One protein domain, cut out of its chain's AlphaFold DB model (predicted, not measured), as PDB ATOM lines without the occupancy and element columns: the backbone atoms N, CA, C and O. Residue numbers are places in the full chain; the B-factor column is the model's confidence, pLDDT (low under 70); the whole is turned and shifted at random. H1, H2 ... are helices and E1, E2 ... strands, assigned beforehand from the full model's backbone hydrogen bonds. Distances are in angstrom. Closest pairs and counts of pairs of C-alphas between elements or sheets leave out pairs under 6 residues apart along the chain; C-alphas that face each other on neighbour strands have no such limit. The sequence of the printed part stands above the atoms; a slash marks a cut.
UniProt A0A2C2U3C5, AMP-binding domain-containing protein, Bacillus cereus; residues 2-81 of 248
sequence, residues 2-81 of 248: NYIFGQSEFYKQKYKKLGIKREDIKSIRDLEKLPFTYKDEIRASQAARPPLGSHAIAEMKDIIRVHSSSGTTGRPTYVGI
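What this domain is: This is residues 2 to 81 of the 248 residues of the protein "AMP-binding domain-containing protein" of Bacillus cereus (UniProt A0A2C2U3C5). The model has two lobes joined by a thin strip of chain, residues 34 to 38: one holds the hairpin E1 and E2 with H4 packed near E2, the other the corner of H1 and H2 and the loop leading to H3. Residues 26 to 32, of which 28 to 32 belong to H3, stick out. The 80 printed residues hold four named helices, then two antiparallel strands, order E1 - E2, class mixed, helices and strands. The whole is only just loose, close to compact, with a radius of gyration of the C-alphas of 14.0 A, and spans 36 by 29 by 22 A.

Where its parts are: H1, residues 2 to 7, begins at C-alpha 2 (159.044, 201.742, 202.198). H2 is residues 9 to 17, 12.5 A long, and H3 residues 28 to 33. H4, residues 39 to 48, measures 14.2 A. E1, residues 63 to 69, measures 17.1 A; E2, residues 77 to 81, measures 13.4 A and ends at C-alpha 81 (158.069, 182.551, 196.803).

How they stand to each other: H1 and H2 touch only at the corner, the closest C-alphas being those of Phe 5 and Lys 12, 5.8 A. H2 and H4 are close but not clearly touching, C-alphas Phe 10 and Ser 45 at 8.0 A. The closest C-alphas of H4 and E2, Arg 43 and Thr 77, are 6.3 A apart. The hairpin E1 and E2 is antiparallel at 152 degrees, with N 67 and O 79 at 2.8 A. In H1, H2 and H4 every O i to N i+4 pair is within hydrogen-bond range; in H3 0 of 2 are, against 2 of 3 O i to N i+3 pairs.

The domain as a whole: C-alphas Lys 26 and Gly 74 are farthest apart, 39.4 A. The printed part has no cut. The link H4 to E1, 14 residues, is long. Residues 70 to 74 have pLDDT under 70.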
ATOM      1  N   ASN A   2     159.277 201.811 200.733       93.12
ATOM      2  CA  ASN A   2     159.044 201.742 202.198       93.12
ATOM      3  C   ASN A   2     159.280 200.336 202.768       93.12
ATOM      4  O   ASN A   2     159.988 200.181 203.756       93.12
ATOM      5  N   TYR A   3     158.742 199.320 202.090       93.94
ATOM      6  CA  TYR A   3     158.920 197.920 202.463       93.94
ATOM      7  C   TYR A   3     160.398 197.510 202.556       93.94
ATOM      8  O   TYR A   3     160.829 197.001 203.583       93.94
ATOM      9  N   ILE A   4     161.201 197.819 201.532       94.00
ATOM     10  CA  ILE A   4     162.633 197.489 201.498       94.00
ATOM     11  C   ILE A   4     163.402 198.178 202.633       94.00
ATOM     12  O   ILE A   4     164.124 197.506 203.363       94.00
ATOM     13  N   PHE A   5     163.221 199.490 202.823       93.56
ATOM     14  CA  PHE A   5     163.911 200.229 203.889       93.56
ATOM     15  C   PHE A   5     163.460 199.813 205.297       93.56
ATOM     16  O   PHE A   5     164.265 199.850 206.221       93.56
ATOM     17  N   GLY A   6     162.200 199.404 205.473       93.69
ATOM     18  CA  GLY A   6     161.687 198.937 206.761       93.69
ATOM     19  C   GLY A   6     162.122 197.512 207.105       93.69
ATOM     20  O   GLY A   6     162.499 197.247 208.243       93.69
ATOM     21  N   GLN A   7     162.108 196.606 206.123       94.56
ATOM     22  CA  GLN A   7     162.160 195.163 206.378       94.56
ATOM     23  C   GLN A   7     163.460 194.486 205.924       94.56
ATOM     24  O   GLN A   7     163.883 193.507 206.533       94.56
ATOM     25  N   SER A   8     164.143 194.989 204.889       95.44
ATOM     26  CA  SER A   8     165.334 194.317 204.354       95.44
ATOM     27  C   SER A   8     166.628 194.864 204.940       95.44
ATOM     28  O   SER A   8     167.099 195.939 204.564       95.44
ATOM     29  N   GLU A   9     167.257 194.099 205.830       92.94
ATOM     30  CA  GLU A   9     168.581 194.449 206.358       92.94
ATOM     31  C   GLU A   9     169.667 194.428 205.272       92.94
ATOM     32  O   GLU A   9     170.517 195.316 205.231       92.94
ATOM     33  N   PHE A  10     169.586 193.481 204.335       96.44
ATOM     34  CA  PHE A  10     170.503 193.392 203.197       96.44
ATOM     35  C   PHE A  10     170.517 194.681 202.361       96.44
ATOM     36  O   PHE A  10     171.574 195.285 202.156       96.44
ATOM     37  N   TYR A  11     169.343 195.152 201.925       96.81
ATOM     38  CA  TYR A  11     169.259 196.369 201.117       96.81
ATOM     39  C   TYR A  11     169.532 197.634 201.941       96.81
ATOM     40  O   TYR A  11     170.200 198.535 201.439       96.81
ATOM     41  N   LYS A  12     169.124 197.689 203.219       95.00
ATOM     42  CA  LYS A  12     169.483 198.796 204.125       95.00
ATOM     43  C   LYS A  12     170.994 198.996 204.211       95.00
ATOM     44  O   LYS A  12     171.469 200.121 204.070       95.00
ATOM     45  N   GLN A  13     171.759 197.925 204.409       94.88
ATOM     46  CA  GLN A  13     173.220 198.011 204.486       94.88
ATOM     47  C   GLN A  13     173.835 198.457 203.162       94.88
ATOM     48  O   GLN A  13     174.741 199.292 203.155       94.88
ATOM     49  N   LYS A  14     173.322 197.936 202.045       95.81
ATOM     50  CA  LYS A  14     173.769 198.317 200.704       95.81
ATOM     51  C   LYS A  14     173.539 199.803 200.425       95.81
ATOM     52  O   LYS A  14     174.466 200.491 200.007       95.81
ATOM     53  N   TYR A  15     172.348 200.314 200.722       96.50
ATOM     54  CA  TYR A  15     171.998 201.722 200.517       96.50
ATOM     55  C   TYR A  15     172.742 202.656 201.477       96.50
ATOM     56  O   TYR A  15     173.244 203.692 201.045       96.50
ATOM     57  N   LYS A  16     172.923 202.255 202.744       94.88
ATOM     58  CA  LYS A  16     173.671 203.034 203.745       94.88
ATOM     59  C   LYS A  16     175.113 203.311 203.312       94.88
ATOM     60  O   LYS A  16     175.590 204.424 203.515       94.88
ATOM     61  N   LYS A  17     175.794 202.337 202.695       94.38
ATOM     62  CA  LYS A  17     177.171 202.503 202.182       94.38
ATOM     63  C   LYS A  17     177.287 203.569 201.089       94.38
ATOM     64  O   LYS A  17     178.355 204.145 200.930       94.38
ATOM     65  N   LEU A  18     176.201 203.827 200.365       95.19
ATOM     66  CA  LEU A  18     176.130 204.816 199.287       95.19
ATOM     67  C   LEU A  18     175.433 206.115 199.721       95.19
ATOM     68  O   LEU A  18     175.202 206.990 198.895       95.19
ATOM     69  N   GLY A  19     175.062 206.237 201.000       96.25
ATOM     70  CA  GLY A  19     174.342 207.401 201.517       96.25
ATOM     71  C   GLY A  19     172.903 207.544 201.007       96.25
ATOM     72  O   GLY A  19     172.306 208.593 201.229       96.25
ATOM     73  N   ILE A  20     172.339 206.515 200.365       96.88
ATOM     74  CA  ILE A  20     170.986 206.548 199.794       96.88
ATOM     75  C   ILE A  20     169.956 206.388 200.912       96.88
ATOM     76  O   ILE A  20     169.982 205.414 201.676       96.88
ATOM     77  N   LYS A  21     169.010 207.321 200.973       95.31
ATOM     78  CA  LYS A  21     167.897 207.333 201.919       95.31
ATOM     79  C   LYS A  21     166.578 207.073 201.208       95.31
ATOM     80  O   LYS A  21     166.457 207.174 199.987       95.31
ATOM     81  N   ARG A  22     165.548 206.740 201.987       94.25
ATOM     82  CA  ARG A  22     164.210 206.498 201.442       94.25
ATOM     83  C   ARG A  22     163.694 207.731 200.701       94.25
ATOM     84  O   ARG A  22     163.074 207.586 199.649       94.25
ATOM     85  N   GLU A  23     163.947 208.914 201.237       95.44
ATOM     86  CA  GLU A  23     163.451 210.194 200.734       95.44
ATOM     87  C   GLU A  23     164.044 210.561 199.368       95.44
ATOM     88  O   GLU A  23     163.450 211.370 198.659       95.44
ATOM     89  N   ASP A  24     165.154 209.934 198.966       95.31
ATOM     90  CA  ASP A  24     165.820 210.196 197.688       95.31
ATOM     91  C   ASP A  24     165.084 209.579 196.488       95.31
ATOM     92  O   ASP A  24     165.371 209.947 195.346       95.31
ATOM     93  N   ILE A  25     164.139 208.659 196.736       96.31
ATOM     94  CA  ILE A  25     163.414 207.893 195.711       96.31
ATOM     95  C   ILE A  25     161.936 208.300 195.685       96.31
ATOM     96  O   ILE A  25     161.111 207.736 196.409       96.31
ATOM     97  N   LYS A  26     161.562 209.292 194.876       94.81
ATOM     98  CA  LYS A  26     160.187 209.832 194.833       94.81
ATOM     99  C   LYS A  26     159.455 209.521 193.532       94.81
ATOM    100  O   LYS A  26     158.232 209.608 193.488       94.81
ATOM    101  N   SER A  27     160.191 209.147 192.496       94.69
ATOM    102  CA  SER A  27     159.686 208.896 191.154       94.69
ATOM    103  C   SER A  27     160.436 207.742 190.492       94.69
ATOM    104  O   SER A  27     161.481 207.308 190.976       94.69
ATOM    105  N   ILE A  28     159.928 207.276 189.349       92.56
ATOM    106  CA  ILE A  28     160.596 206.245 188.542       92.56
ATOM    107  C   ILE A  28     161.997 206.678 188.081       92.56
ATOM    108  O   ILE A  28     162.900 205.855 188.027       92.56
ATOM    109  N   ARG A  29     162.216 207.979 187.839       93.56
ATOM    110  CA  ARG A  29     163.529 208.517 187.441       93.56
ATOM    111  C   ARG A  29     164.573 208.396 188.546       93.56
ATOM    112  O   ARG A  29     165.760 208.313 188.270       93.56
ATOM    113  N   ASP A  30     164.143 208.366 189.805       95.56
ATOM    114  CA  ASP A  30     165.071 208.238 190.926       95.56
ATOM    115  C   ASP A  30     165.632 206.814 191.072       95.56
ATOM    116  O   ASP A  30     166.565 206.616 191.849       95.56
ATOM    117  N   LEU A  31     165.102 205.828 190.332       93.38
ATOM    118  CA  LEU A  31     165.625 204.460 190.335       93.38
ATOM    119  C   LEU A  31     167.068 204.388 189.820       93.38
ATOM    120  O   LEU A  31     167.822 203.547 190.299       93.38
ATOM    121  N   GLU A  32     167.498 205.328 188.973       92.94
ATOM    122  CA  GLU A  32     168.890 205.442 188.512       92.94
ATOM    123  C   GLU A  32     169.896 205.647 189.655       92.94
ATOM    124  O   GLU A  32     171.076 205.332 189.510       92.94
ATOM    125  N   LYS A  33     169.438 206.149 190.812       94.12
ATOM    126  CA  LYS A  33     170.268 206.320 192.012       94.12
ATOM    127  C   LYS A  33     170.527 204.997 192.733       94.12
ATOM    128  O   LYS A  33     171.423 204.931 193.572       94.12
ATOM    129  N   LEU A  34     169.718 203.965 192.482       95.12
ATOM    130  CA  LEU A  34     169.824 202.686 193.174       95.12
ATOM    131  C   LEU A  34     170.931 201.822 192.550       95.12
ATOM    132  O   LEU A  34     170.987 201.665 191.333       95.12
ATOM    133  N   PRO A  35     171.796 201.194 193.367       95.38
ATOM    134  CA  PRO A  35     172.761 200.231 192.856       95.38
ATOM    135  C   PRO A  35     172.059 198.952 192.383       95.38
ATOM    136  O   PRO A  35     171.133 198.463 193.036       95.38
ATOM    137  N   PHE A  36     172.574 198.342 191.315       95.31
ATOM    138  CA  PHE A  36     172.155 197.004 190.897       95.31
ATOM    139  C   PHE A  36     172.486 195.952 191.952       95.31
ATOM    140  O   PHE A  36     173.493 196.067 192.651       95.31
ATOM    141  N   THR A  37     171.668 194.901 192.032       94.75
ATOM    142  CA  THR A  37     171.982 193.677 192.781       94.75
ATOM    143  C   THR A  37     172.469 192.594 191.841       94.75
ATOM    144  O   THR A  37     171.778 192.223 190.897       94.75
ATOM    145  N   TYR A  38     173.656 192.074 192.133       93.06
ATOM    146  CA  TYR A  38     174.312 191.057 191.325       93.06
ATOM    147  C   TYR A  38     174.144 189.662 191.931       93.06
ATOM    148  O   TYR A  38     173.964 189.493 193.140       93.06
ATOM    149  N   LYS A  39     174.258 188.630 191.087       89.88
ATOM    150  CA  LYS A  39     174.125 187.225 191.507       89.88
ATOM    151  C   LYS A  39     175.109 186.815 192.599       89.88
ATOM    152  O   LYS A  39     174.754 186.001 193.446       89.88
ATOM    153  N   ASP A  40     176.311 187.380 192.616       91.81
ATOM    154  CA  ASP A  40     177.302 187.060 193.648       91.81
ATOM    155  C   ASP A  40     176.905 187.585 195.029       91.81
ATOM    156  O   ASP A  40     177.147 186.913 196.031       91.81
ATOM    157  N   GLU A  41     176.199 188.715 195.096       94.25
ATOM    158  CA  GLU A  41     175.651 189.216 196.359       94.25
ATOM    159  C   GLU A  41     174.534 188.304 196.882       94.25
ATOM    160  O   GLU A  41     174.482 188.018 198.078       94.25
ATOM    161  N   ILE A  42     173.678 187.795 195.987       93.44
ATOM    162  CA  ILE A  42     172.635 186.812 196.322       93.44
ATOM    163  C   ILE A  42     173.280 185.530 196.863       93.44
ATOM    164  O   ILE A  42     172.905 185.058 197.937       93.44
ATOM    165  N   ARG A  43     174.307 185.002 196.183       92.19
ATOM    166  CA  ARG A  43     175.061 183.816 196.632       92.19
ATOM    167  C   ARG A  43     175.700 184.028 198.003       92.19
ATOM    168  O   ARG A  43     175.552 183.177 198.879       92.19
ATOM    169  N   ALA A  44     176.384 185.154 198.204       93.88
ATOM    170  CA  ALA A  44     177.010 185.492 199.479       93.88
ATOM    171  C   ALA A  44     175.966 185.625 200.598       93.88
ATOM    172  O   ALA A  44     176.163 185.115 201.700       93.88
ATOM    173  N   SER A  45     174.824 186.242 200.296       95.25
ATOM    174  CA  SER A  45     173.703 186.377 201.219       95.25
ATOM    175  C   SER A  45     173.135 185.015 201.643       95.25
ATOM    176  O   SER A  45     172.927 184.806 202.838       95.25
ATOM    177  N   GLN A  46     172.946 184.068 200.712       94.62
ATOM    178  CA  GLN A  46     172.487 182.701 201.025       94.62
ATOM    179  C   GLN A  46     173.517 181.899 201.815       94.62
ATOM    180  O   GLN A  46     173.145 181.177 202.735       94.62
ATOM    181  N   ALA A  47     174.806 182.052 201.504       93.44
ATOM    182  CA  ALA A  47     175.872 181.407 202.263       93.44
ATOM    183  C   ALA A  47     175.942 181.920 203.712       93.44
ATOM    184  O   ALA A  47     176.156 181.130 204.627       93.44
ATOM    185  N   ALA A  48     175.739 183.225 203.921       94.12
ATOM    186  CA  ALA A  48     175.760 183.840 205.247       94.12
ATOM    187  C   ALA A  48     174.494 183.543 206.072       94.12
ATOM    188  O   ALA A  48     174.578 183.426 207.293       94.12
ATOM    189  N   ARG A  49     173.325 183.430 205.426       94.19
ATOM    190  CA  ARG A  49     172.046 183.135 206.094       94.19
ATOM    191  C   ARG A  49     171.210 182.118 205.299       94.19
ATOM    192  O   ARG A  49     170.277 182.509 204.598       94.19
ATOM    193  N   PRO A  50     171.513 180.817 205.397       93.69
ATOM    194  CA  PRO A  50     170.773 179.789 204.672       93.69
ATOM    195  C   PRO A  50     169.292 179.691 205.097       93.69
ATOM    196  O   PRO A  50     168.957 180.047 206.229       93.69
ATOM    197  N   PRO A  51     168.403 179.153 204.236       93.38
ATOM    198  CA  PRO A  51     168.666 178.747 202.850       93.38
ATOM    199  C   PRO A  51     168.436 179.871 201.825       93.38
ATOM    200  O   PRO A  51     169.048 179.849 200.761       93.38
ATOM    201  N   LEU A  52     167.583 180.856 202.133       95.19
ATOM    202  CA  LEU A  52     167.164 181.900 201.185       95.19
ATOM    203  C   LEU A  52     167.961 183.204 201.287       95.19
ATOM    204  O   LEU A  52     167.798 184.076 200.444       95.19
ATOM    205  N   GLY A  53     168.873 183.333 202.248       95.19
ATOM    206  CA  GLY A  53     169.714 184.515 202.399       95.19
ATOM    207  C   GLY A  53     169.040 185.668 203.133       95.19
ATOM    208  O   GLY A  53     167.831 185.726 203.308       95.19
ATOM    209  N   SER A  54     169.855 186.627 203.563       94.56
ATOM    210  CA  SER A  54     169.411 187.885 204.179       94.56
ATOM    211  C   SER A  54     168.734 188.871 203.216       94.56
ATOM    212  O   SER A  54     168.156 189.855 203.676       94.56
ATOM    213  N   HIS A  55     168.834 188.650 201.901       94.88
ATOM    214  CA  HIS A  55     168.105 189.424 200.894       94.88
ATOM    215  C   HIS A  55     166.627 189.025 200.825       94.88
ATOM    216  O   HIS A  55     165.796 189.873 200.498       94.88
ATOM    217  N   ALA A  56     166.290 187.779 201.180       95.00
ATOM    218  CA  ALA A  56     164.911 187.364 201.379       95.00
ATOM    219  C   ALA A  56     164.340 188.044 202.633       95.00
ATOM    220  O   ALA A  56     164.964 188.055 203.694       95.00
ATOM    221  N   ILE A  57     163.157 188.642 202.486       95.00
ATOM    222  CA  ILE A  57     162.452 189.317 203.585       95.00
ATOM    223  C   ILE A  57     161.464 188.362 204.259       95.00
ATOM    224  O   ILE A  57     161.359 188.359 205.481       95.00
ATOM    225  N   ALA A  58     160.750 187.557 203.467       95.19
ATOM    226  CA  ALA A  58     159.804 186.578 203.981       95.19
ATOM    227  C   ALA A  58     160.522 185.468 204.762       95.19
ATOM    228  O   ALA A  58     161.614 185.027 204.390       95.19
ATOM    229  N   GLU A  59     159.895 185.005 205.840       94.44
ATOM    230  CA  GLU A  59     160.396 183.874 206.615       94.44
ATOM    231  C   GLU A  59     160.014 182.555 205.942       94.44
ATOM    232  O   GLU A  59     159.008 182.473 205.243       94.44
ATOM    233  N   MET A  60     160.767 181.480 206.202       96.38
ATOM    234  CA  MET A  60     160.498 180.165 205.595       96.38
ATOM    235  C   MET A  60     159.070 179.649 205.822       96.38
ATOM    236  O   MET A  60     158.567 178.913 204.982       96.38
ATOM    237  N   LYS A  61     158.411 180.036 206.922       97.19
ATOM    238  CA  LYS A  61     157.017 179.661 207.215       97.19
ATOM    239  C   LYS A  61     156.000 180.267 206.234       97.19
ATOM    240  O   LYS A  61     154.908 179.730 206.099       97.19
ATOM    241  N   ASP A  62     156.363 181.364 205.568       97.81
ATOM    242  CA  ASP A  62     155.517 182.092 204.615       97.81
ATOM    243  C   ASP A  62     155.806 181.680 203.157       97.81
ATOM    244  O   ASP A  62     155.099 182.086 202.231       97.81
ATOM    245  N   ILE A  63     156.854 180.876 202.941       98.31
ATOM    246  CA  ILE A  63     157.283 180.393 201.628       98.31
ATOM    247  C   ILE A  63     156.500 179.137 201.263       98.31
ATOM    248  O   ILE A  63     156.555 178.129 201.964       98.31
ATOM    249  N   ILE A  64     155.822 179.173 200.117       97.88
ATOM    250  CA  ILE A  64     154.998 178.051 199.644       97.88
ATOM    251  C   ILE A  64     155.686 177.216 198.562       97.88
ATOM    252  O   ILE A  64     155.237 176.114 198.250       97.88
ATOM    253  N   ARG A  65     156.757 177.737 197.950       96.88
ATOM    254  CA  ARG A  65     157.502 177.047 196.891       96.88
ATOM    255  C   ARG A  65     158.937 177.551 196.820       96.88
ATOM    256  O   ARG A  65     159.184 178.743 196.980       96.88
ATOM    257  N   VAL A  66     159.865 176.637 196.536       96.25
ATOM    258  CA  VAL A  66     161.284 176.938 196.322       96.25
ATOM    259  C   VAL A  66     161.721 176.448 194.943       96.25
ATOM    260  O   VAL A  66     161.523 175.286 194.593       96.25
ATOM    261  N   HIS A  67     162.353 177.337 194.187       95.19
ATOM    262  CA  HIS A  67     163.052 177.050 192.939       95.19
ATOM    263  C   HIS A  67     164.563 177.075 193.150       95.19
ATOM    264  O   HIS A  67     165.063 177.613 194.140       95.19
ATOM    265  N   SER A  68     165.298 176.513 192.195       91.38
ATOM    266  CA  SER A  68     166.755 176.578 192.167       91.38
ATOM    267  C   SER A  68     167.243 176.786 190.744       91.38
ATOM    268  O   SER A  68     166.795 176.113 189.814       91.38
ATOM    269  N   SER A  69     168.186 177.709 190.582       81.88
ATOM    270  CA  SER A  69     168.980 177.808 189.362       81.88
ATOM    271  C   SER A  69     170.369 177.241 189.622       81.88
ATOM    272  O   SER A  69     171.034 177.641 190.585       81.88
ATOM    273  N   SER A  70     170.835 176.354 188.742       67.94
ATOM    274  CA  SER A  70     172.235 175.935 188.708       67.94
ATOM    275  C   SER A  70     173.095 177.155 188.373       67.94
ATOM    276  O   SER A  70     173.097 177.635 187.241       67.94
ATOM    277  N   GLY A  71     173.778 177.718 189.369       59.03
ATOM    278  CA  GLY A  71     174.735 178.792 189.130       59.03
ATOM    279  C   GLY A  71     175.914 178.293 188.293       59.03
ATOM    280  O   GLY A  71     176.312 177.137 188.404       59.03
ATOM    281  N   THR A  72     176.527 179.181 187.511       53.72
ATOM    282  CA  THR A  72     177.756 178.900 186.741       53.72
ATOM    283  C   THR A  72     178.948 178.493 187.616       53.72
ATOM    284  O   THR A  72     179.896 177.892 187.129       53.72
ATOM    285  N   THR A  73     178.897 178.791 188.916       61.09
ATOM    286  CA  THR A  73     179.959 178.535 189.901       61.09
ATOM    287  C   THR A  73     179.754 177.252 190.720       61.09
ATOM    288  O   THR A  73     180.477 177.015 191.684       61.09
ATOM    289  N   GLY A  74     178.755 176.425 190.384       63.66
ATOM    290  CA  GLY A  74     178.513 175.115 191.010       63.66
ATOM    291  C   GLY A  74     177.686 175.133 192.302       63.66
ATOM    292  O   GLY A  74     177.108 174.109 192.659       63.66
ATOM    293  N   ARG A  75     177.545 176.281 192.984       70.38
ATOM    294  CA  ARG A  75     176.573 176.423 194.084       70.38
ATOM    295  C   ARG A  75     175.210 176.878 193.545       70.38
ATOM    296  O   ARG A  75     175.150 177.931 192.901       70.38
ATOM    297  N   PRO A  76     174.122 176.126 193.798       82.62
ATOM    298  CA  PRO A  76     172.783 176.557 193.419       82.62
ATOM    299  C   PRO A  76     172.390 177.830 194.175       82.62
ATOM    300  O   PRO A  76     172.786 178.018 195.325       82.62
ATOM    301  N   THR A  77     171.594 178.685 193.534       89.88
ATOM    302  CA  THR A  77     170.885 179.773 194.223       89.88
ATOM    303  C   THR A  77     169.412 179.431 194.310       89.88
ATOM    304  O   THR A  77     168.796 179.126 193.284       89.88
ATOM    305  N   TYR A  78     168.855 179.511 195.514       94.00
ATOM    306  CA  TYR A  78     167.442 179.246 195.758       94.00
ATOM    307  C   TYR A  78     166.590 180.501 195.594       94.00
ATOM    308  O   TYR A  78     167.034 181.599 195.916       94.00
ATOM    309  N   VAL A  79     165.353 180.333 195.140       95.38
ATOM    310  CA  VAL A  79     164.336 181.392 195.136       95.38
ATOM    311  C   VAL A  79     163.096 180.845 195.820       95.38
ATOM    312  O   VAL A  79     162.488 179.900 195.322       95.38
ATOM    313  N   GLY A  80     162.746 181.408 196.974       96.25
ATOM    314  CA  GLY A  80     161.505 181.098 197.675       96.25
ATOM    315  C   GLY A  80     160.436 182.130 197.343       96.25
ATOM    316  O   GLY A  80     160.733 183.322 197.351       96.25
ATOM    317  N   ILE A  81     159.213 181.676 197.078       97.38
ATOM    318  CA  ILE A  81     158.069 182.551 196.803       97.38
ATOM    319  C   ILE A  81     156.974 182.364 197.855       97.38
ATOM    320  O   ILE A  81     156.675 181.239 198.274       97.38
TER     321      ILE A  81